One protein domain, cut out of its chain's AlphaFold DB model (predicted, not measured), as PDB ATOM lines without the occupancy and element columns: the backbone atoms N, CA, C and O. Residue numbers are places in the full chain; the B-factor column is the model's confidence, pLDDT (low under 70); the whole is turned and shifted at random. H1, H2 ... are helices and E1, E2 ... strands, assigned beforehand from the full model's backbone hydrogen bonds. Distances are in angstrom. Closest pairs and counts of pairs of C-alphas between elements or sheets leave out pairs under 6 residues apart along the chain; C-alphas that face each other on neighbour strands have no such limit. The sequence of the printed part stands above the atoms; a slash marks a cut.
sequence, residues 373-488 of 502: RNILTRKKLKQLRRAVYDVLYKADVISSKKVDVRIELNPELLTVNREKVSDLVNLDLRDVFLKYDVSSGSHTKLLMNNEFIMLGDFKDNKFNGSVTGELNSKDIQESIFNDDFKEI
ATOM      1  N   ARG A 373     205.821 232.749 185.168       77.19
ATOM      2  CA  ARG A 373     205.970 231.294 185.237       77.19
ATOM      3  C   ARG A 373     207.444 230.960 185.466       77.19
ATOM      4  O   ARG A 373     208.305 231.594 184.849       77.19
ATOM      5  N   ASN A 374     207.711 229.930 186.266       83.94
ATOM      6  CA  ASN A 374     209.038 229.355 186.510       83.94
ATOM      7  C   ASN A 374     209.602 228.672 185.245       83.94
ATOM      8  O   ASN A 374     209.787 227.456 185.173       83.94
ATOM      9  N   ILE A 375     209.835 229.463 184.198       87.12
ATOM     10  CA  ILE A 375     210.357 229.005 182.919       87.12
ATOM     11  C   ILE A 375     211.842 229.337 182.857       87.12
ATOM     12  O   ILE A 375     212.228 230.502 182.805       87.12
ATOM     13  N   LEU A 376     212.685 228.310 182.818       91.69
ATOM     14  CA  LEU A 376     214.132 228.439 182.753       91.69
ATOM     15  C   LEU A 376     214.675 227.756 181.503       91.69
ATOM     16  O   LEU A 376     214.252 226.671 181.112       91.69
ATOM     17  N   THR A 377     215.691 228.371 180.891       91.81
ATOM     18  CA  THR A 377     216.409 227.717 179.790       91.81
ATOM     19  C   THR A 377     217.144 226.474 180.289       91.81
ATOM     20  O   THR A 377     217.630 226.438 181.420       91.81
ATOM     21  N   ARG A 378     217.347 225.484 179.414       91.25
ATOM     22  CA  ARG A 378     218.165 224.289 179.697       91.25
ATOM     23  C   ARG A 378     219.516 224.587 180.362       91.25
ATOM     24  O   ARG A 378     219.928 223.848 181.253       91.25
ATOM     25  N   LYS A 379     220.223 225.641 179.930       94.38
ATOM     26  CA  LYS A 379     221.514 226.030 180.525       94.38
ATOM     27  C   LYS A 379     221.326 226.503 181.969       94.38
ATOM     28  O   LYS A 379     222.048 226.022 182.837       94.38
ATOM     29  N   LYS A 380     220.339 227.377 182.216       96.06
ATOM     30  CA  LYS A 380     219.998 227.857 183.563       96.06
ATOM     31  C   LYS A 380     219.557 226.707 184.472       96.06
ATOM     32  O   LYS A 380     220.089 226.603 185.563       96.06
ATOM     33  N   LEU A 381     218.706 225.791 184.004       96.06
ATOM     34  CA  LEU A 381     218.299 224.612 184.783       96.06
ATOM     35  C   LEU A 381     219.487 223.744 185.200       96.06
ATOM     36  O   LEU A 381     219.610 223.377 186.359       96.06
ATOM     37  N   LYS A 382     220.418 223.450 184.284       95.69
ATOM     38  CA  LYS A 382     221.618 222.674 184.636       95.69
ATOM     39  C   LYS A 382     222.505 223.385 185.660       95.69
ATOM     40  O   LYS A 382     223.124 222.721 186.484       95.69
ATOM     41  N   GLN A 383     222.605 224.710 185.577       97.25
ATOM     42  CA  GLN A 383     223.362 225.510 186.537       97.25
ATOM     43  C   GLN A 383     222.661 225.561 187.900       97.25
ATOM     44  O   GLN A 383     223.321 225.318 188.904       97.25
ATOM     45  N   LEU A 384     221.340 225.765 187.914       97.50
ATOM     46  CA  LEU A 384     220.499 225.695 189.106       97.50
ATOM     47  C   LEU A 384     220.668 224.344 189.806       97.50
ATOM     48  O   LEU A 384     220.999 224.315 190.982       97.50
ATOM     49  N   ARG A 385     220.558 223.232 189.067       97.38
ATOM     50  CA  ARG A 385     220.757 221.877 189.604       97.38
ATOM     51  C   ARG A 385     222.084 221.732 190.345       97.38
ATOM     52  O   ARG A 385     222.126 221.200 191.445       97.38
ATOM     53  N   ARG A 386     223.179 222.201 189.732       97.50
ATOM     54  CA  ARG A 386     224.519 222.144 190.336       97.50
ATOM     55  C   ARG A 386     224.585 222.977 191.613       97.50
ATOM     56  O   ARG A 386     225.033 222.457 192.622       97.50
ATOM     57  N   ALA A 387     224.094 224.214 191.567       98.25
ATOM     58  CA  ALA A 387     224.107 225.117 192.713       98.25
ATOM     59  C   ALA A 387     223.292 224.567 193.895       98.25
ATOM     60  O   ALA A 387     223.781 224.571 195.017       98.25
ATOM     61  N   VAL A 388     222.095 224.030 193.638       98.12
ATOM     62  CA  VAL A 388     221.257 223.421 194.683       98.12
ATOM     63  C   VAL A 388     221.945 222.187 195.275       98.12
ATOM     64  O   VAL A 388     222.033 222.071 196.493       98.12
ATOM     65  N   TYR A 389     222.508 221.298 194.446       98.06
ATOM     66  CA  TYR A 389     223.277 220.153 194.949       98.06
ATOM     67  C   TYR A 389     224.499 220.564 195.774       98.06
ATOM     68  O   TYR A 389     224.829 219.883 196.739       98.06
ATOM     69  N   ASP A 390     225.184 221.647 195.399       98.19
ATOM     70  CA  ASP A 390     226.342 222.145 196.142       98.19
ATOM     71  C   ASP A 390     225.946 222.645 197.537       98.19
ATOM     72  O   ASP A 390     226.655 222.345 198.492       98.19
ATOM     73  N   VAL A 391     224.819 223.357 197.664       98.31
ATOM     74  CA  VAL A 391     224.296 223.822 198.963       98.31
ATOM     75  C   VAL A 391     223.878 222.639 199.834       98.31
ATOM     76  O   VAL A 391     224.362 222.500 200.953       98.31
ATOM     77  N   LEU A 392     223.044 221.738 199.303       97.88
ATOM     78  CA  LEU A 392     222.525 220.600 200.070       97.88
ATOM     79  C   LEU A 392     223.625 219.637 200.526       97.88
ATOM     80  O   LEU A 392     223.557 219.111 201.632       97.88
ATOM     81  N   TYR A 393     224.633 219.406 199.682       97.81
ATOM     82  CA  TYR A 393     225.753 218.528 200.016       97.81
ATOM     83  C   TYR A 393     226.690 219.152 201.056       97.81
ATOM     84  O   TYR A 393     227.148 218.456 201.947       97.81
ATOM     85  N   LYS A 394     226.972 220.461 200.968       98.06
ATOM     86  CA  LYS A 394     227.825 221.156 201.951       98.06
ATOM     87  C   LYS A 394     227.202 221.234 203.340       98.06
ATOM     88  O   LYS A 394     227.936 221.336 204.313       98.06
ATOM     89  N   ALA A 395     225.875 221.243 203.410       97.94
ATOM     90  CA  ALA A 395     225.130 221.302 204.657       97.94
ATOM     91  C   ALA A 395     224.751 219.916 205.212       97.94
ATOM     92  O   ALA A 395     223.901 219.842 206.095       97.94
ATOM     93  N   ASP A 396     225.315 218.833 204.660       97.94
ATOM     94  CA  ASP A 396     225.036 217.443 205.045       97.94
ATOM     95  C   ASP A 396     223.541 217.051 205.014       97.94
ATOM     96  O   ASP A 396     223.117 216.095 205.659       97.94
ATOM     97  N   VAL A 397     222.725 217.752 204.214       97.81
ATOM     98  CA  VAL A 397     221.296 217.425 204.016       97.81
ATOM     99  C   VAL A 397     221.137 216.197 203.120       97.81
ATOM    100  O   VAL A 397     220.181 215.436 203.243       97.81
ATOM    101  N   ILE A 398     222.079 215.993 202.197       97.44
ATOM    102  CA  ILE A 398     222.143 214.811 201.336       97.44
ATOM    103  C   ILE A 398     223.525 214.170 201.429       97.44
ATOM    104  O   ILE A 398     224.547 214.851 201.401       97.44
ATOM    105  N   SER A 399     223.566 212.840 201.438       96.94
ATOM    106  CA  SER A 399     224.821 212.082 201.521       96.94
ATOM    107  C   SER A 399     225.651 212.131 200.235       96.94
ATOM    108  O   SER A 399     226.868 211.951 200.259       96.94
ATOM    109  N   SER A 400     225.016 212.354 199.078       97.12
ATOM    110  CA  SER A 400     225.716 212.491 197.800       97.12
ATOM    111  C   SER A 400     224.895 213.245 196.752       97.12
ATOM    112  O   SER A 400     223.667 213.253 196.782       97.12
ATOM    113  N   LYS A 401     225.571 213.790 195.731       95.25
ATOM    114  CA  LYS A 401     224.932 214.448 194.570       95.25
ATOM    115  C   LYS A 401     224.216 213.483 193.609       95.25
ATOM    116  O   LYS A 401     223.775 213.904 192.544       95.25
ATOM    117  N   LYS A 402     224.167 212.189 193.939       93.50
ATOM    118  CA  LYS A 402     223.410 211.173 193.194       93.50
ATOM    119  C   LYS A 402     222.025 210.925 193.786       93.50
ATOM    120  O   LYS A 402     221.232 210.263 193.134       93.50
ATOM    121  N   VAL A 403     221.765 211.421 194.996       94.12
ATOM    122  CA  VAL A 403     220.477 211.258 195.671       94.12
ATOM    123  C   VAL A 403     219.420 212.102 194.961       94.12
ATOM    124  O   VAL A 403     219.696 213.229 194.524       94.12
ATOM    125  N   ASP A 404     218.220 211.541 194.844       95.25
ATOM    126  CA  ASP A 404     217.046 212.248 194.349       95.25
ATOM    127  C   ASP A 404     216.635 213.335 195.345       95.25
ATOM    128  O   ASP A 404     216.619 213.133 196.561       95.25
ATOM    129  N   VAL A 405     216.311 214.512 194.824       96.75
ATOM    130  CA  VAL A 405     215.951 215.672 195.636       96.75
ATOM    131  C   VAL A 405     214.616 216.231 195.172       96.75
ATOM    132  O   VAL A 405     214.461 216.639 194.018       96.75
ATOM    133  N   ARG A 406     213.668 216.297 196.106       96.88
ATOM    134  CA  ARG A 406     212.377 216.976 195.997       96.88
ATOM    135  C   ARG A 406     212.405 218.196 196.907       96.88
ATOM    136  O   ARG A 406     212.547 218.046 198.113       96.88
ATOM    137  N   ILE A 407     212.252 219.391 196.352       97.38
ATOM    138  CA  ILE A 407     212.139 220.633 197.126       97.38
ATOM    139  C   ILE A 407     210.761 221.237 196.897       97.38
ATOM    140  O   ILE A 407     210.360 221.437 195.749       97.38
ATOM    141  N   GLU A 408     210.058 221.566 197.976       96.69
ATOM    142  CA  GLU A 408     208.795 222.303 197.924       96.69
ATOM    143  C   GLU A 408     209.072 223.767 198.270       96.69
ATOM    144  O   GLU A 408     209.504 224.098 199.375       96.69
ATOM    145  N   LEU A 409     208.872 224.661 197.298       95.88
ATOM    146  CA  LEU A 409     209.224 226.076 197.409       95.88
ATOM    147  C   LEU A 409     208.053 226.885 197.984       95.88
ATOM    148  O   LEU A 409     207.631 227.882 197.390       95.88
ATOM    149  N   ASN A 410     207.522 226.469 199.135       93.94
ATOM    150  CA  ASN A 410     206.473 227.218 199.821       93.94
ATOM    151  C   ASN A 410     207.060 228.538 200.393       93.94
ATOM    152  O   ASN A 410     208.145 228.522 200.983       93.94
ATOM    153  N   PRO A 411     206.390 229.697 200.199       90.69
ATOM    154  CA  PRO A 411     206.846 230.992 200.712       90.69
ATOM    155  C   PRO A 411     207.171 231.015 202.210       90.69
ATOM    156  O   PRO A 411     208.087 231.730 202.625       90.69
ATOM    157  N   GLU A 412     206.434 230.241 203.005       92.31
ATOM    158  CA  GLU A 412     206.577 230.194 204.461       92.31
ATOM    159  C   GLU A 412     207.689 229.237 204.887       92.31
ATOM    160  O   GLU A 412     208.522 229.578 205.725       92.31
ATOM    161  N   LEU A 413     207.731 228.047 204.281       92.75
ATOM    162  CA  LEU A 413     208.625 226.980 204.702       92.75
ATOM    163  C   LEU A 413     209.130 226.159 203.519       92.75
ATOM    164  O   LEU A 413     208.352 225.513 202.826       92.75
ATOM    165  N   LEU A 414     210.447 226.122 203.338       96.00
ATOM    166  CA  LEU A 414     211.081 225.253 202.357       96.00
ATOM    167  C   LEU A 414     211.290 223.869 202.980       96.00
ATOM    168  O   LEU A 414     211.895 223.753 204.049       96.00
ATOM    169  N   THR A 415     210.811 222.828 202.307       97.25
ATOM    170  CA  THR A 415     211.073 221.434 202.685       97.25
ATOM    171  C   THR A 415     211.921 220.755 201.616       97.25
ATOM    172  O   THR A 415     211.771 221.022 200.421       97.25
ATOM    173  N   VAL A 416     212.837 219.889 202.045       97.56
ATOM    174  CA  VAL A 416     213.660 219.045 201.172       97.56
ATOM    175  C   VAL A 416     213.348 217.603 201.525       97.56
ATOM    176  O   VAL A 416     213.444 217.214 202.680       97.56
ATOM    177  N   ASN A 417     212.917 216.815 200.545       96.12
ATOM    178  CA  ASN A 417     212.471 215.434 200.724       96.12
ATOM    179  C   ASN A 417     211.414 215.289 201.841       96.12
ATOM    180  O   ASN A 417     211.407 214.301 202.564       96.12
ATOM    181  N   ARG A 418     210.501 216.272 201.946       95.12
ATOM    182  CA  ARG A 418     209.455 216.410 202.990       95.12
ATOM    183  C   ARG A 418     209.967 216.714 204.400       95.12
ATOM    184  O   ARG A 418     209.160 216.855 205.314       95.12
ATOM    185  N   GLU A 419     211.268 216.887 204.575       96.81
ATOM    186  CA  GLU A 419     211.861 217.285 205.845       96.81
ATOM    187  C   GLU A 419     212.106 218.795 205.872       96.81
ATOM    188  O   GLU A 419     212.453 219.426 204.866       96.81
ATOM    189  N   LYS A 420     211.895 219.400 207.042       97.19
ATOM    190  CA  LYS A 420     212.213 220.810 207.261       97.19
ATOM    191  C   LYS A 420     213.732 220.962 207.340       97.19
ATOM    192  O   LYS A 420     214.370 220.332 208.177       97.19
ATOM    193  N   VAL A 421     214.291 221.832 206.504       97.31
ATOM    194  CA  VAL A 421     215.716 222.186 206.571       97.31
ATOM    195  C   VAL A 421     215.969 223.282 207.604       97.31
ATOM    196  O   VAL A 421     215.055 224.020 207.980       97.31
ATOM    197  N   SER A 422     217.217 223.395 208.064       97.44
ATOM    198  CA  SER A 422     217.632 224.471 208.967       97.44
ATOM    199  C   SER A 422     217.514 225.844 208.298       97.44
ATOM    200  O   SER A 422     217.594 225.971 207.072       97.44
ATOM    201  N   ASP A 423     217.344 226.892 209.104       96.44
ATOM    202  CA  ASP A 423     217.123 228.252 208.595       96.44
ATOM    203  C   ASP A 423     218.312 228.772 207.774       96.44
ATOM    204  O   ASP A 423     218.114 229.463 206.775       96.44
ATOM    205  N   LEU A 424     219.538 228.376 208.137       96.62
ATOM    206  CA  LEU A 424     220.748 228.720 207.388       96.62
ATOM    207  C   LEU A 424     220.724 228.114 205.975       96.62
ATOM    208  O   LEU A 424     220.955 228.815 204.995       96.62
ATOM    209  N   VAL A 425     220.356 226.835 205.858       97.50
ATOM    210  CA  VAL A 425     220.234 226.156 204.557       97.50
ATOM    211  C   VAL A 425     219.089 226.744 203.734       97.50
ATOM    212  O   VAL A 425     219.206 226.886 202.518       97.50
ATOM    213  N   ASN A 426     217.979 227.105 204.382       96.31
ATOM    214  CA  ASN A 426     216.856 227.773 203.725       96.31
ATOM    215  C   ASN A 426     217.294 229.118 203.120       96.31
ATOM    216  O   ASN A 426     216.961 229.402 201.970       96.31
ATOM    217  N   LEU A 427     218.087 229.909 203.852       96.12
ATOM    218  CA  LEU A 427     218.632 231.178 203.369       96.12
ATOM    219  C   LEU A 427     219.546 230.979 202.148       96.12
ATOM    220  O   LEU A 427     219.302 231.588 201.106       96.12
ATOM    221  N   ASP A 428     220.494 230.041 202.218       97.69
ATOM    222  CA  ASP A 428     221.392 229.724 201.097       97.69
ATOM    223  C   ASP A 428     220.629 229.242 199.849       97.69
ATOM    224  O   ASP A 428     220.932 229.626 198.714       97.69
ATOM    225  N   LEU A 429     219.604 228.401 200.032       97.75
ATOM    226  CA  LEU A 429     218.758 227.938 198.931       97.75
ATOM    227  C   LEU A 429     217.947 229.082 198.317       97.75
ATOM    228  O   LEU A 429     217.823 229.147 197.090       97.75
ATOM    229  N   ARG A 430     217.415 229.999 199.133       96.06
ATOM    230  CA  ARG A 430     216.698 231.188 198.648       96.06
ATOM    231  C   ARG A 430     217.600 232.087 197.812       96.06
ATOM    232  O   ARG A 430     217.164 232.520 196.746       96.06
ATOM    233  N   ASP A 431     218.849 232.286 198.219       96.94
ATOM    234  CA  ASP A 431     219.827 233.056 197.445       96.94
ATOM    235  C   ASP A 431     220.118 232.405 196.090       96.94
ATOM    236  O   ASP A 431     220.164 233.077 195.050       96.94
ATOM    237  N   VAL A 432     220.237 231.072 196.062       97.88
ATOM    238  CA  VAL A 432     220.351 230.318 194.809       97.88
ATOM    239  C   VAL A 432     219.106 230.522 193.940       97.88
ATOM    240  O   VAL A 432     219.238 230.830 192.755       97.88
ATOM    241  N   PHE A 433     217.900 230.392 194.489       96.69
ATOM    242  CA  PHE A 433     216.664 230.563 193.720       96.69
ATOM    243  C   PHE A 433     216.496 231.980 193.174       96.69
ATOM    244  O   PHE A 433     216.185 232.137 191.989       96.69
ATOM    245  N   LEU A 434     216.803 232.998 193.978       95.06
ATOM    246  CA  LEU A 434     216.782 234.398 193.568       95.06
ATOM    247  C   LEU A 434     217.754 234.650 192.409       95.06
ATOM    248  O   LEU A 434     217.375 235.235 191.395       95.06
ATOM    249  N   LYS A 435     218.979 234.114 192.497       97.00
ATOM    250  CA  LYS A 435     219.997 234.209 191.439       97.00
ATOM    251  C   LYS A 435     219.540 233.628 190.095       97.00
ATOM    252  O   LYS A 435     220.014 234.067 189.044       97.00
ATOM    253  N   TYR A 436     218.661 232.627 190.105       96.81
ATOM    254  CA  TYR A 436     218.145 231.984 188.892       96.81
ATOM    255  C   TYR A 436     216.750 232.463 188.475       96.81
ATOM    256  O   TYR A 436     216.209 231.896 187.527       96.81
ATOM    257  N   ASP A 437     216.211 233.519 189.090       95.06
ATOM    258  CA  ASP A 437     214.860 234.042 188.839       95.06
ATOM    259  C   ASP A 437     213.744 233.014 189.129       95.06
ATOM    260  O   ASP A 437     212.757 232.941 188.393       95.06
ATOM    261  N   VAL A 438     213.915 232.176 190.156       95.75
ATOM    262  CA  VAL A 438     212.917 231.179 190.568       95.75
ATOM    263  C   VAL A 438     211.984 231.792 191.606       95.75
ATOM    264  O   VAL A 438     212.426 232.204 192.675       95.75
ATOM    265  N   SER A 439     210.688 231.841 191.302       92.88
ATOM    266  CA  SER A 439     209.668 232.322 192.232       92.88
ATOM    267  C   SER A 439     209.126 231.186 193.094       92.88
ATOM    268  O   SER A 439     208.748 230.139 192.565       92.88
ATOM    269  N   SER A 440     209.031 231.427 194.400       93.88
ATOM    270  CA  SER A 440     208.359 230.547 195.361       93.88
ATOM    271  C   SER A 440     206.835 230.612 195.223       93.88
ATOM    272  O   SER A 440     206.262 231.662 194.917       93.88
ATOM    273  N   GLY A 441     206.167 229.496 195.496       93.00
ATOM    274  CA  GLY A 441     204.719 229.354 195.404       93.00
ATOM    275  C   GLY A 441     204.242 228.090 196.114       93.00
ATOM    276  O   GLY A 441     204.978 227.116 196.222       93.00
ATOM    277  N   SER A 442     202.989 228.086 196.580       92.50
ATOM    278  CA  SER A 442     202.395 226.960 197.325       92.50
ATOM    279  C   SER A 442     202.374 225.637 196.551       92.50
ATOM    280  O   SER A 442     202.282 224.574 197.151       92.50
ATOM    281  N   HIS A 443     202.460 225.701 195.222       93.75
ATOM    282  CA  HIS A 443     202.478 224.543 194.327       93.75
ATOM    283  C   HIS A 443     203.794 224.416 193.554       93.75
ATOM    284  O   HIS A 443     203.907 223.563 192.676       93.75
ATOM    285  N   THR A 444     204.774 225.278 193.834       94.88
ATOM    286  CA  THR A 444     206.048 225.269 193.124       94.88
ATOM    287  C   THR A 444     206.940 224.186 193.712       94.88
ATOM    288  O   THR A 444     207.311 224.243 194.885       94.88
ATOM    289  N   LYS A 445     207.318 223.212 192.886       96.31
ATOM    290  CA  LYS A 445     208.223 222.128 193.272       96.31
ATOM    291  C   LYS A 445     209.446 222.114 192.355       96.31
ATOM    292  O   LYS A 445     209.363 222.437 191.164       96.31
ATOM    293  N   LEU A 446     210.584 221.726 192.920       96.75
ATOM    294  CA  LEU A 446     211.805 221.389 192.201       96.75
ATOM    295  C   LEU A 446     212.104 219.906 192.431       96.75
ATOM    296  O   LEU A 446     212.402 219.505 193.551       96.75
ATOM    297  N   LEU A 447     212.050 219.112 191.369       95.50
ATOM    298  CA  LEU A 447     212.367 217.685 191.383       95.50
ATOM    299  C   LEU A 447     213.652 217.476 190.585       95.50
ATOM    300  O   LEU A 447     213.742 217.927 189.442       95.50
ATOM    301  N   MET A 448     214.672 216.840 191.151       96.00
ATOM    302  CA  MET A 448     215.926 216.616 190.434       96.00
ATOM    303  C   MET A 448     216.660 215.362 190.883       96.00
ATOM    304  O   MET A 448     216.676 215.024 192.061       96.00
ATOM    305  N   ASN A 449     217.338 214.732 189.930       94.31
ATOM    306  CA  ASN A 449     218.306 213.677 190.176       94.31
ATOM    307  C   ASN A 449     219.586 213.927 189.352       94.31
ATOM    308  O   ASN A 449     219.807 215.009 188.781       94.31
ATOM    309  N   ASN A 450     220.458 212.922 189.256       92.25
ATOM    310  CA  ASN A 450     221.684 213.035 188.465       92.25
ATOM    311  C   ASN A 450     221.417 213.234 186.952       92.25
ATOM    312  O   ASN A 450     222.202 213.883 186.246       92.25
ATOM    313  N   GLU A 451     220.280 212.765 186.447       90.44
ATOM    314  CA  GLU A 451     219.954 212.692 185.017       90.44
ATOM    315  C   GLU A 451     218.998 213.800 184.559       90.44
ATOM    316  O   GLU A 451     219.160 214.326 183.452       90.44
ATOM    317  N   PHE A 452     218.101 214.267 185.431       93.75
ATOM    318  CA  PHE A 452     217.130 215.311 185.132       93.75
ATOM    319  C   PHE A 452     216.939 216.355 186.236       93.75
ATOM    320  O   PHE A 452     217.455 216.261 187.346       93.75
ATOM    321  N   ILE A 453     216.251 217.432 185.863       95.38
ATOM    322  CA  ILE A 453     215.743 218.483 186.745       95.38
ATOM    323  C   ILE A 453     214.443 219.029 186.159       95.38
ATOM    324  O   ILE A 453     214.385 219.352 184.969       95.38
ATOM    325  N   MET A 454     213.437 219.166 187.010       94.50
ATOM    326  CA  MET A 454     212.105 219.689 186.746       94.50
ATOM    327  C   MET A 454     211.802 220.786 187.763       94.50
ATOM    328  O   MET A 454     211.910 220.567 188.961       94.50
ATOM    329  N   LEU A 455     211.433 221.970 187.290       96.31
ATOM    330  CA  LEU A 455     211.035 223.101 188.121       96.31
ATOM    331  C   LEU A 455     209.718 223.641 187.581       96.31
ATOM    332  O   LEU A 455     209.654 223.994 186.403       96.31
ATOM    333  N   GLY A 456     208.694 223.750 188.416       94.88
ATOM    334  CA  GLY A 456     207.418 224.304 187.979       94.88
ATOM    335  C   GLY A 456     206.334 224.242 189.032       94.88
ATOM    336  O   GLY A 456     206.575 223.808 190.155       94.88
ATOM    337  N   ASP A 457     205.142 224.663 188.630       92.56
ATOM    338  CA  ASP A 457     203.938 224.569 189.446       92.56
ATOM    339  C   ASP A 457     203.197 223.263 189.142       92.56
ATOM    340  O   ASP A 457     202.952 222.935 187.977       92.56
ATOM    341  N   PHE A 458     202.846 222.544 190.205       91.38
ATOM    342  CA  PHE A 458     202.142 221.265 190.201       91.38
ATOM    343  C   PHE A 458     200.738 221.505 190.758       91.38
ATOM    344  O   PHE A 458     200.537 221.495 191.973       91.38
ATOM    345  N   LYS A 459     199.780 221.817 189.883       88.75
ATOM    346  CA  LYS A 459     198.422 222.209 190.285       88.75
ATOM    347  C   LYS A 459     197.381 221.583 189.365       88.75
ATOM    348  O   LYS A 459     197.569 221.580 188.152       88.75
ATOM    349  N   ASP A 460     196.275 221.109 189.936       85.06
ATOM    350  CA  ASP A 460     195.110 220.593 189.203       85.06
ATOM    351  C   ASP A 460     195.495 219.512 188.176       85.06
ATOM    352  O   ASP A 460     195.090 219.554 187.012       85.06
ATOM    353  N   ASN A 461     196.361 218.588 188.597       79.25
ATOM    354  CA  ASN A 461     196.923 217.512 187.780       79.25
ATOM    355  C   ASN A 461     197.663 217.987 186.522       79.25
ATOM    356  O   ASN A 461     197.789 217.261 185.534       79.25
ATOM    357  N   LYS A 462     198.151 219.230 186.543       81.12
ATOM    358  CA  LYS A 462     198.908 219.856 185.464       81.12
ATOM    359  C   LYS A 462     200.253 220.325 185.984       81.12
ATOM    360  O   LYS A 462     200.384 220.843 187.093       81.12
ATOM    361  N   PHE A 463     201.245 220.198 185.115       88.19
ATOM    362  CA  PHE A 463     202.561 220.771 185.320       88.19
ATOM    363  C   PHE A 463     202.749 221.995 184.433       88.19
ATOM    364  O   PHE A 463     202.573 221.935 183.213       88.19
ATOM    365  N   ASN A 464     203.152 223.101 185.048       86.81
ATOM    366  CA  ASN A 464     203.517 224.324 184.353       86.81
ATOM    367  C   ASN A 464     204.922 224.753 184.772       86.81
ATOM    368  O   ASN A 464     205.117 225.387 185.807       86.81
ATOM    369  N   GLY A 465     205.917 224.397 183.962       92.38
ATOM    370  CA  GLY A 465     207.306 224.649 184.309       92.38
ATOM    371  C   GLY A 465     208.296 224.300 183.212       92.38
ATOM    372  O   GLY A 465     207.975 224.251 182.026       92.38
ATOM    373  N   SER A 466     209.543 224.089 183.620       92.25
ATOM    374  CA  SER A 466     210.649 223.693 182.757       92.25
ATOM    375  C   SER A 466     211.290 222.413 183.247       92.25
ATOM    376  O   SER A 466     211.519 222.229 184.436       92.25
ATOM    377  N   VAL A 467     211.660 221.557 182.302       92.94
ATOM    378  CA  VAL A 467     212.352 220.305 182.604       92.94
ATOM    379  C   VAL A 467     213.481 220.062 181.615       92.94
ATOM    380  O   VAL A 467     213.405 220.461 180.450       92.94
ATOM    381  N   THR A 468     214.568 219.458 182.077       92.00
ATOM    382  CA  THR A 468     215.644 218.975 181.213       92.00
ATOM    383  C   THR A 468     216.287 217.731 181.802       92.00
ATOM    384  O   THR A 468     216.519 217.677 183.001       92.00
ATOM    385  N   GLY A 469     216.634 216.780 180.939       90.25
ATOM    386  CA  GLY A 469     217.244 215.515 181.331       90.25
ATOM    387  C   GLY A 469     216.572 214.352 180.630       90.25
ATOM    388  O   GLY A 469     215.743 214.581 179.746       90.25
ATOM    389  N   GLU A 470     216.964 213.148 181.017       85.06
ATOM    390  CA  GLU A 470     216.296 211.906 180.642       85.06
ATOM    391  C   GLU A 470     215.350 211.530 181.786       85.06
ATOM    392  O   GLU A 470     215.734 211.550 182.953       85.06
ATOM    393  N   LEU A 471     214.079 211.322 181.448       79.56
ATOM    394  CA  LEU A 471     213.035 210.905 182.376       79.56
ATOM    395  C   LEU A 471     212.764 209.439 182.080       79.56
ATOM    396  O   LEU A 471     211.988 209.122 181.182       79.56
ATOM    397  N   ASN A 472     213.467 208.565 182.787       75.56
ATOM    398  CA  ASN A 472     213.242 207.135 182.705       75.56
ATOM    399  C   ASN A 472     212.029 206.777 183.572       75.56
ATOM    400  O   ASN A 472     212.022 207.045 184.775       75.56
ATOM    401  N   SER A 473     210.992 206.195 182.968       63.88
ATOM    402  CA  SER A 473     209.744 205.853 183.660       63.88
ATOM    403  C   SER A 473     209.967 204.921 184.850       63.88
ATOM    404  O   SER A 473     209.287 205.064 185.863       63.88
ATOM    405  N   LYS A 474     210.943 204.011 184.755       72.50
ATOM    406  CA  LYS A 474     211.277 203.084 185.839       72.50
ATOM    407  C   LYS A 474     211.859 203.816 187.046       72.50
ATOM    408  O   LYS A 474     211.374 203.651 188.161       72.50
ATOM    409  N   ASP A 475     212.824 204.696 186.797       69.94
ATOM    410  CA  ASP A 475     213.459 205.485 187.852       69.94
ATOM    411  C   ASP A 475     212.443 206.433 188.500       69.94
ATOM    412  O   ASP A 475     212.455 206.619 189.707       69.94
ATOM    413  N   ILE A 476     211.497 206.978 187.728       75.50
ATOM    414  CA  ILE A 476     210.423 207.825 188.262       75.50
ATOM    415  C   ILE A 476     209.491 207.045 189.198       75.50
ATOM    416  O   ILE A 476     209.164 207.550 190.273       75.50
ATOM    417  N   GLN A 477     209.082 205.832 188.816       72.75
ATOM    418  CA  GLN A 477     208.201 204.983 189.629       72.75
ATOM    419  C   GLN A 477     208.856 204.550 190.948       72.75
ATOM    420  O   GLN A 477     208.176 204.468 191.972       72.75
ATOM    421  N   GLU A 478     210.166 204.299 190.923       75.56
ATOM    422  CA  GLU A 478     210.955 203.897 192.094       75.56
ATOM    423  C   GLU A 478     211.502 205.099 192.901       75.56
ATOM    424  O   GLU A 478     211.962 204.926 194.028       75.56
ATOM    425  N   SER A 479     211.425 206.325 192.365       81.50
ATOM    426  CA  SER A 479     211.922 207.546 193.019       81.50
ATOM    427  C   SER A 479     210.964 208.138 194.058       81.50
ATOM    428  O   SER A 479     209.755 207.890 194.076       81.50
ATOM    429  N   ILE A 480     211.492 209.080 194.846       77.69
ATOM    430  CA  ILE A 480     210.717 209.946 195.755       77.69
ATOM    431  C   ILE A 480     209.674 210.830 195.040       77.69
ATOM    432  O   ILE A 480     208.882 211.508 195.698       77.69
ATOM    433  N   PHE A 481     209.685 210.860 193.704       84.44
ATOM    434  CA  PHE A 481     208.779 211.662 192.886       84.44
ATOM    435  C   PHE A 481     207.476 210.939 192.543       84.44
ATOM    436  O   PHE A 481     206.585 211.567 191.975       84.44
ATOM    437  N   ASN A 482     207.348 209.647 192.871       83.38
ATOM    438  CA  ASN A 482     206.199 208.824 192.485       83.38
ATOM    439  C   ASN A 482     204.856 209.505 192.814       83.38
ATOM    440  O   ASN A 482     203.988 209.620 191.955       83.38
ATOM    441  N   ASP A 483     204.716 210.070 194.015       83.50
ATOM    442  CA  ASP A 483     203.475 210.748 194.411       83.50
ATOM    443  C   ASP A 483     203.190 212.019 193.593       83.50
ATOM    444  O   ASP A 483     202.045 212.266 193.231       83.50
ATOM    445  N   ASP A 484     204.218 212.796 193.232       81.31
ATOM    446  CA  ASP A 484     204.041 213.986 192.385       81.31
ATOM    447  C   ASP A 484     203.611 213.608 190.965       81.31
ATOM    448  O   ASP A 484     202.892 214.357 190.307       81.31
ATOM    449  N   PHE A 485     204.054 212.449 190.482       76.75
ATOM    450  CA  PHE A 485     203.731 211.972 189.145       76.75
ATOM    451  C   PHE A 485     202.405 211.209 189.063       76.75
ATOM    452  O   PHE A 485     201.794 211.253 188.001       76.75
ATOM    453  N   LYS A 486     201.906 210.626 190.163       76.75
ATOM    454  CA  LYS A 486     200.501 210.176 190.277       76.75
ATOM    455  C   LYS A 486     199.526 211.347 190.196       76.75
ATOM    456  O   LYS A 486     198.472 211.267 189.579       76.75
ATOM    457  N   GLU A 487     199.883 212.473 190.817       64.06
ATOM    458  CA  GLU A 487     199.045 213.672 190.780       64.06
ATOM    459  C   GLU A 487     198.944 214.251 189.369       64.06
ATOM    460  O   GLU A 487     197.956 214.893 189.040       64.06
ATOM    461  N   ILE A 488     199.931 214.037 188.498       62.31
ATOM    462  CA  ILE A 488     199.930 214.651 187.178       62.31
ATOM    463  C   ILE A 488     199.632 213.615 186.100       62.31
ATOM    464  O   ILE A 488     200.441 212.738 185.810       62.31
TER     465      ILE A 488
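This is residues 373 to 488 of the 502 residues of an uncharacterized protein of Roseivirga misakiensis (UniProt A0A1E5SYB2). A twisted sheet of five strands has two longer helices, H1 and H2, side by side over one face, H1 crossing the strands and H2 by the E2 edge. Two short helices, H3 and H4, end the printed part away from H1 and H2, and H4 only grazes the sheet. The printed part has 116 residues, with four named helices and five named strands in the order H1 E1 E2 H2 E3 E4 E5 H3 H4; the class is mixed, and the sheet runs E2 E1 E3 E4 E5, antiparallel throughout. The whole is compact, with a radius of gyration of the C-alphas of 13.0 A, and rounded, with spans of 33 by 29 by 27 A.

Find C-alpha 378 at (218.165, 224.289, 179.697); from there H1, residues 378 to 394, runs 24.5 A. Next come E1, residues 405 to 409, 12.5 A, and E2, residues 414 to 416, 6.8 A. H2 runs 18.4 A from residue 423 to residue 435. E3, residues 444 to 448, spans 13.4 A from C-alpha 444 at (206.048, 225.269, 193.124). E4, residues 452 to 459, is 20.6 A long and bends by 59 degrees at residue 456; E5, residues 462 to 469, is 19.3 A long and bends by 75 degrees at residue 465. H3, residues 473 to 478, spans 8.7 A, and H4, residues 482 to 487, spans 8.8 A to C-alpha 487 at (199.045, 213.672, 190.780).

Begin at the sheet, which with H1 and H2 on one face makes two layers, helices over one face of a sheet. E3, E4 and E5 form a meander, each strand the antiparallel neighbour of the one before. Look for N 408 and O 415 between E1 and E2, 3.0 A, N 407 and O 446 between E1 and E3, 2.8 A, N 447 and O 454 between E3 and E4, 2.8 A, and N 455 and O 466 between E4 and E5, 2.9 A. E2, H2 and E3 make a split strand-helix-strand unit, two strands running the same way with E1 between them; its crossover is left-handed. H1 is on the sheet at a height over the sheet of 9.6 A, and runs across the strands at 78 degrees to E1 on the local plane. H1 and H2 touch, closest at the C-alphas of Val 388 and Leu 429, 6.7 A, at a shallow tilt of 16 degrees, opposite ways. H3 and H4 are close but not clearly touching, closest at the C-alphas of Ile 476 and Asn 482, 6.1 A. H3 is not on the sheet. In H1, H2, H3 and H4 every O i to N i+4 pair is within hydrogen-bond range.

The two C-alphas farthest apart, those of Lys 394 and Asp 460, are 35.1 A apart. The printed part has no cut, and no link is long. The mean pLDDT of the printed part is 91.4; look for values under 70 at residues 473, 475 and 487 to 488.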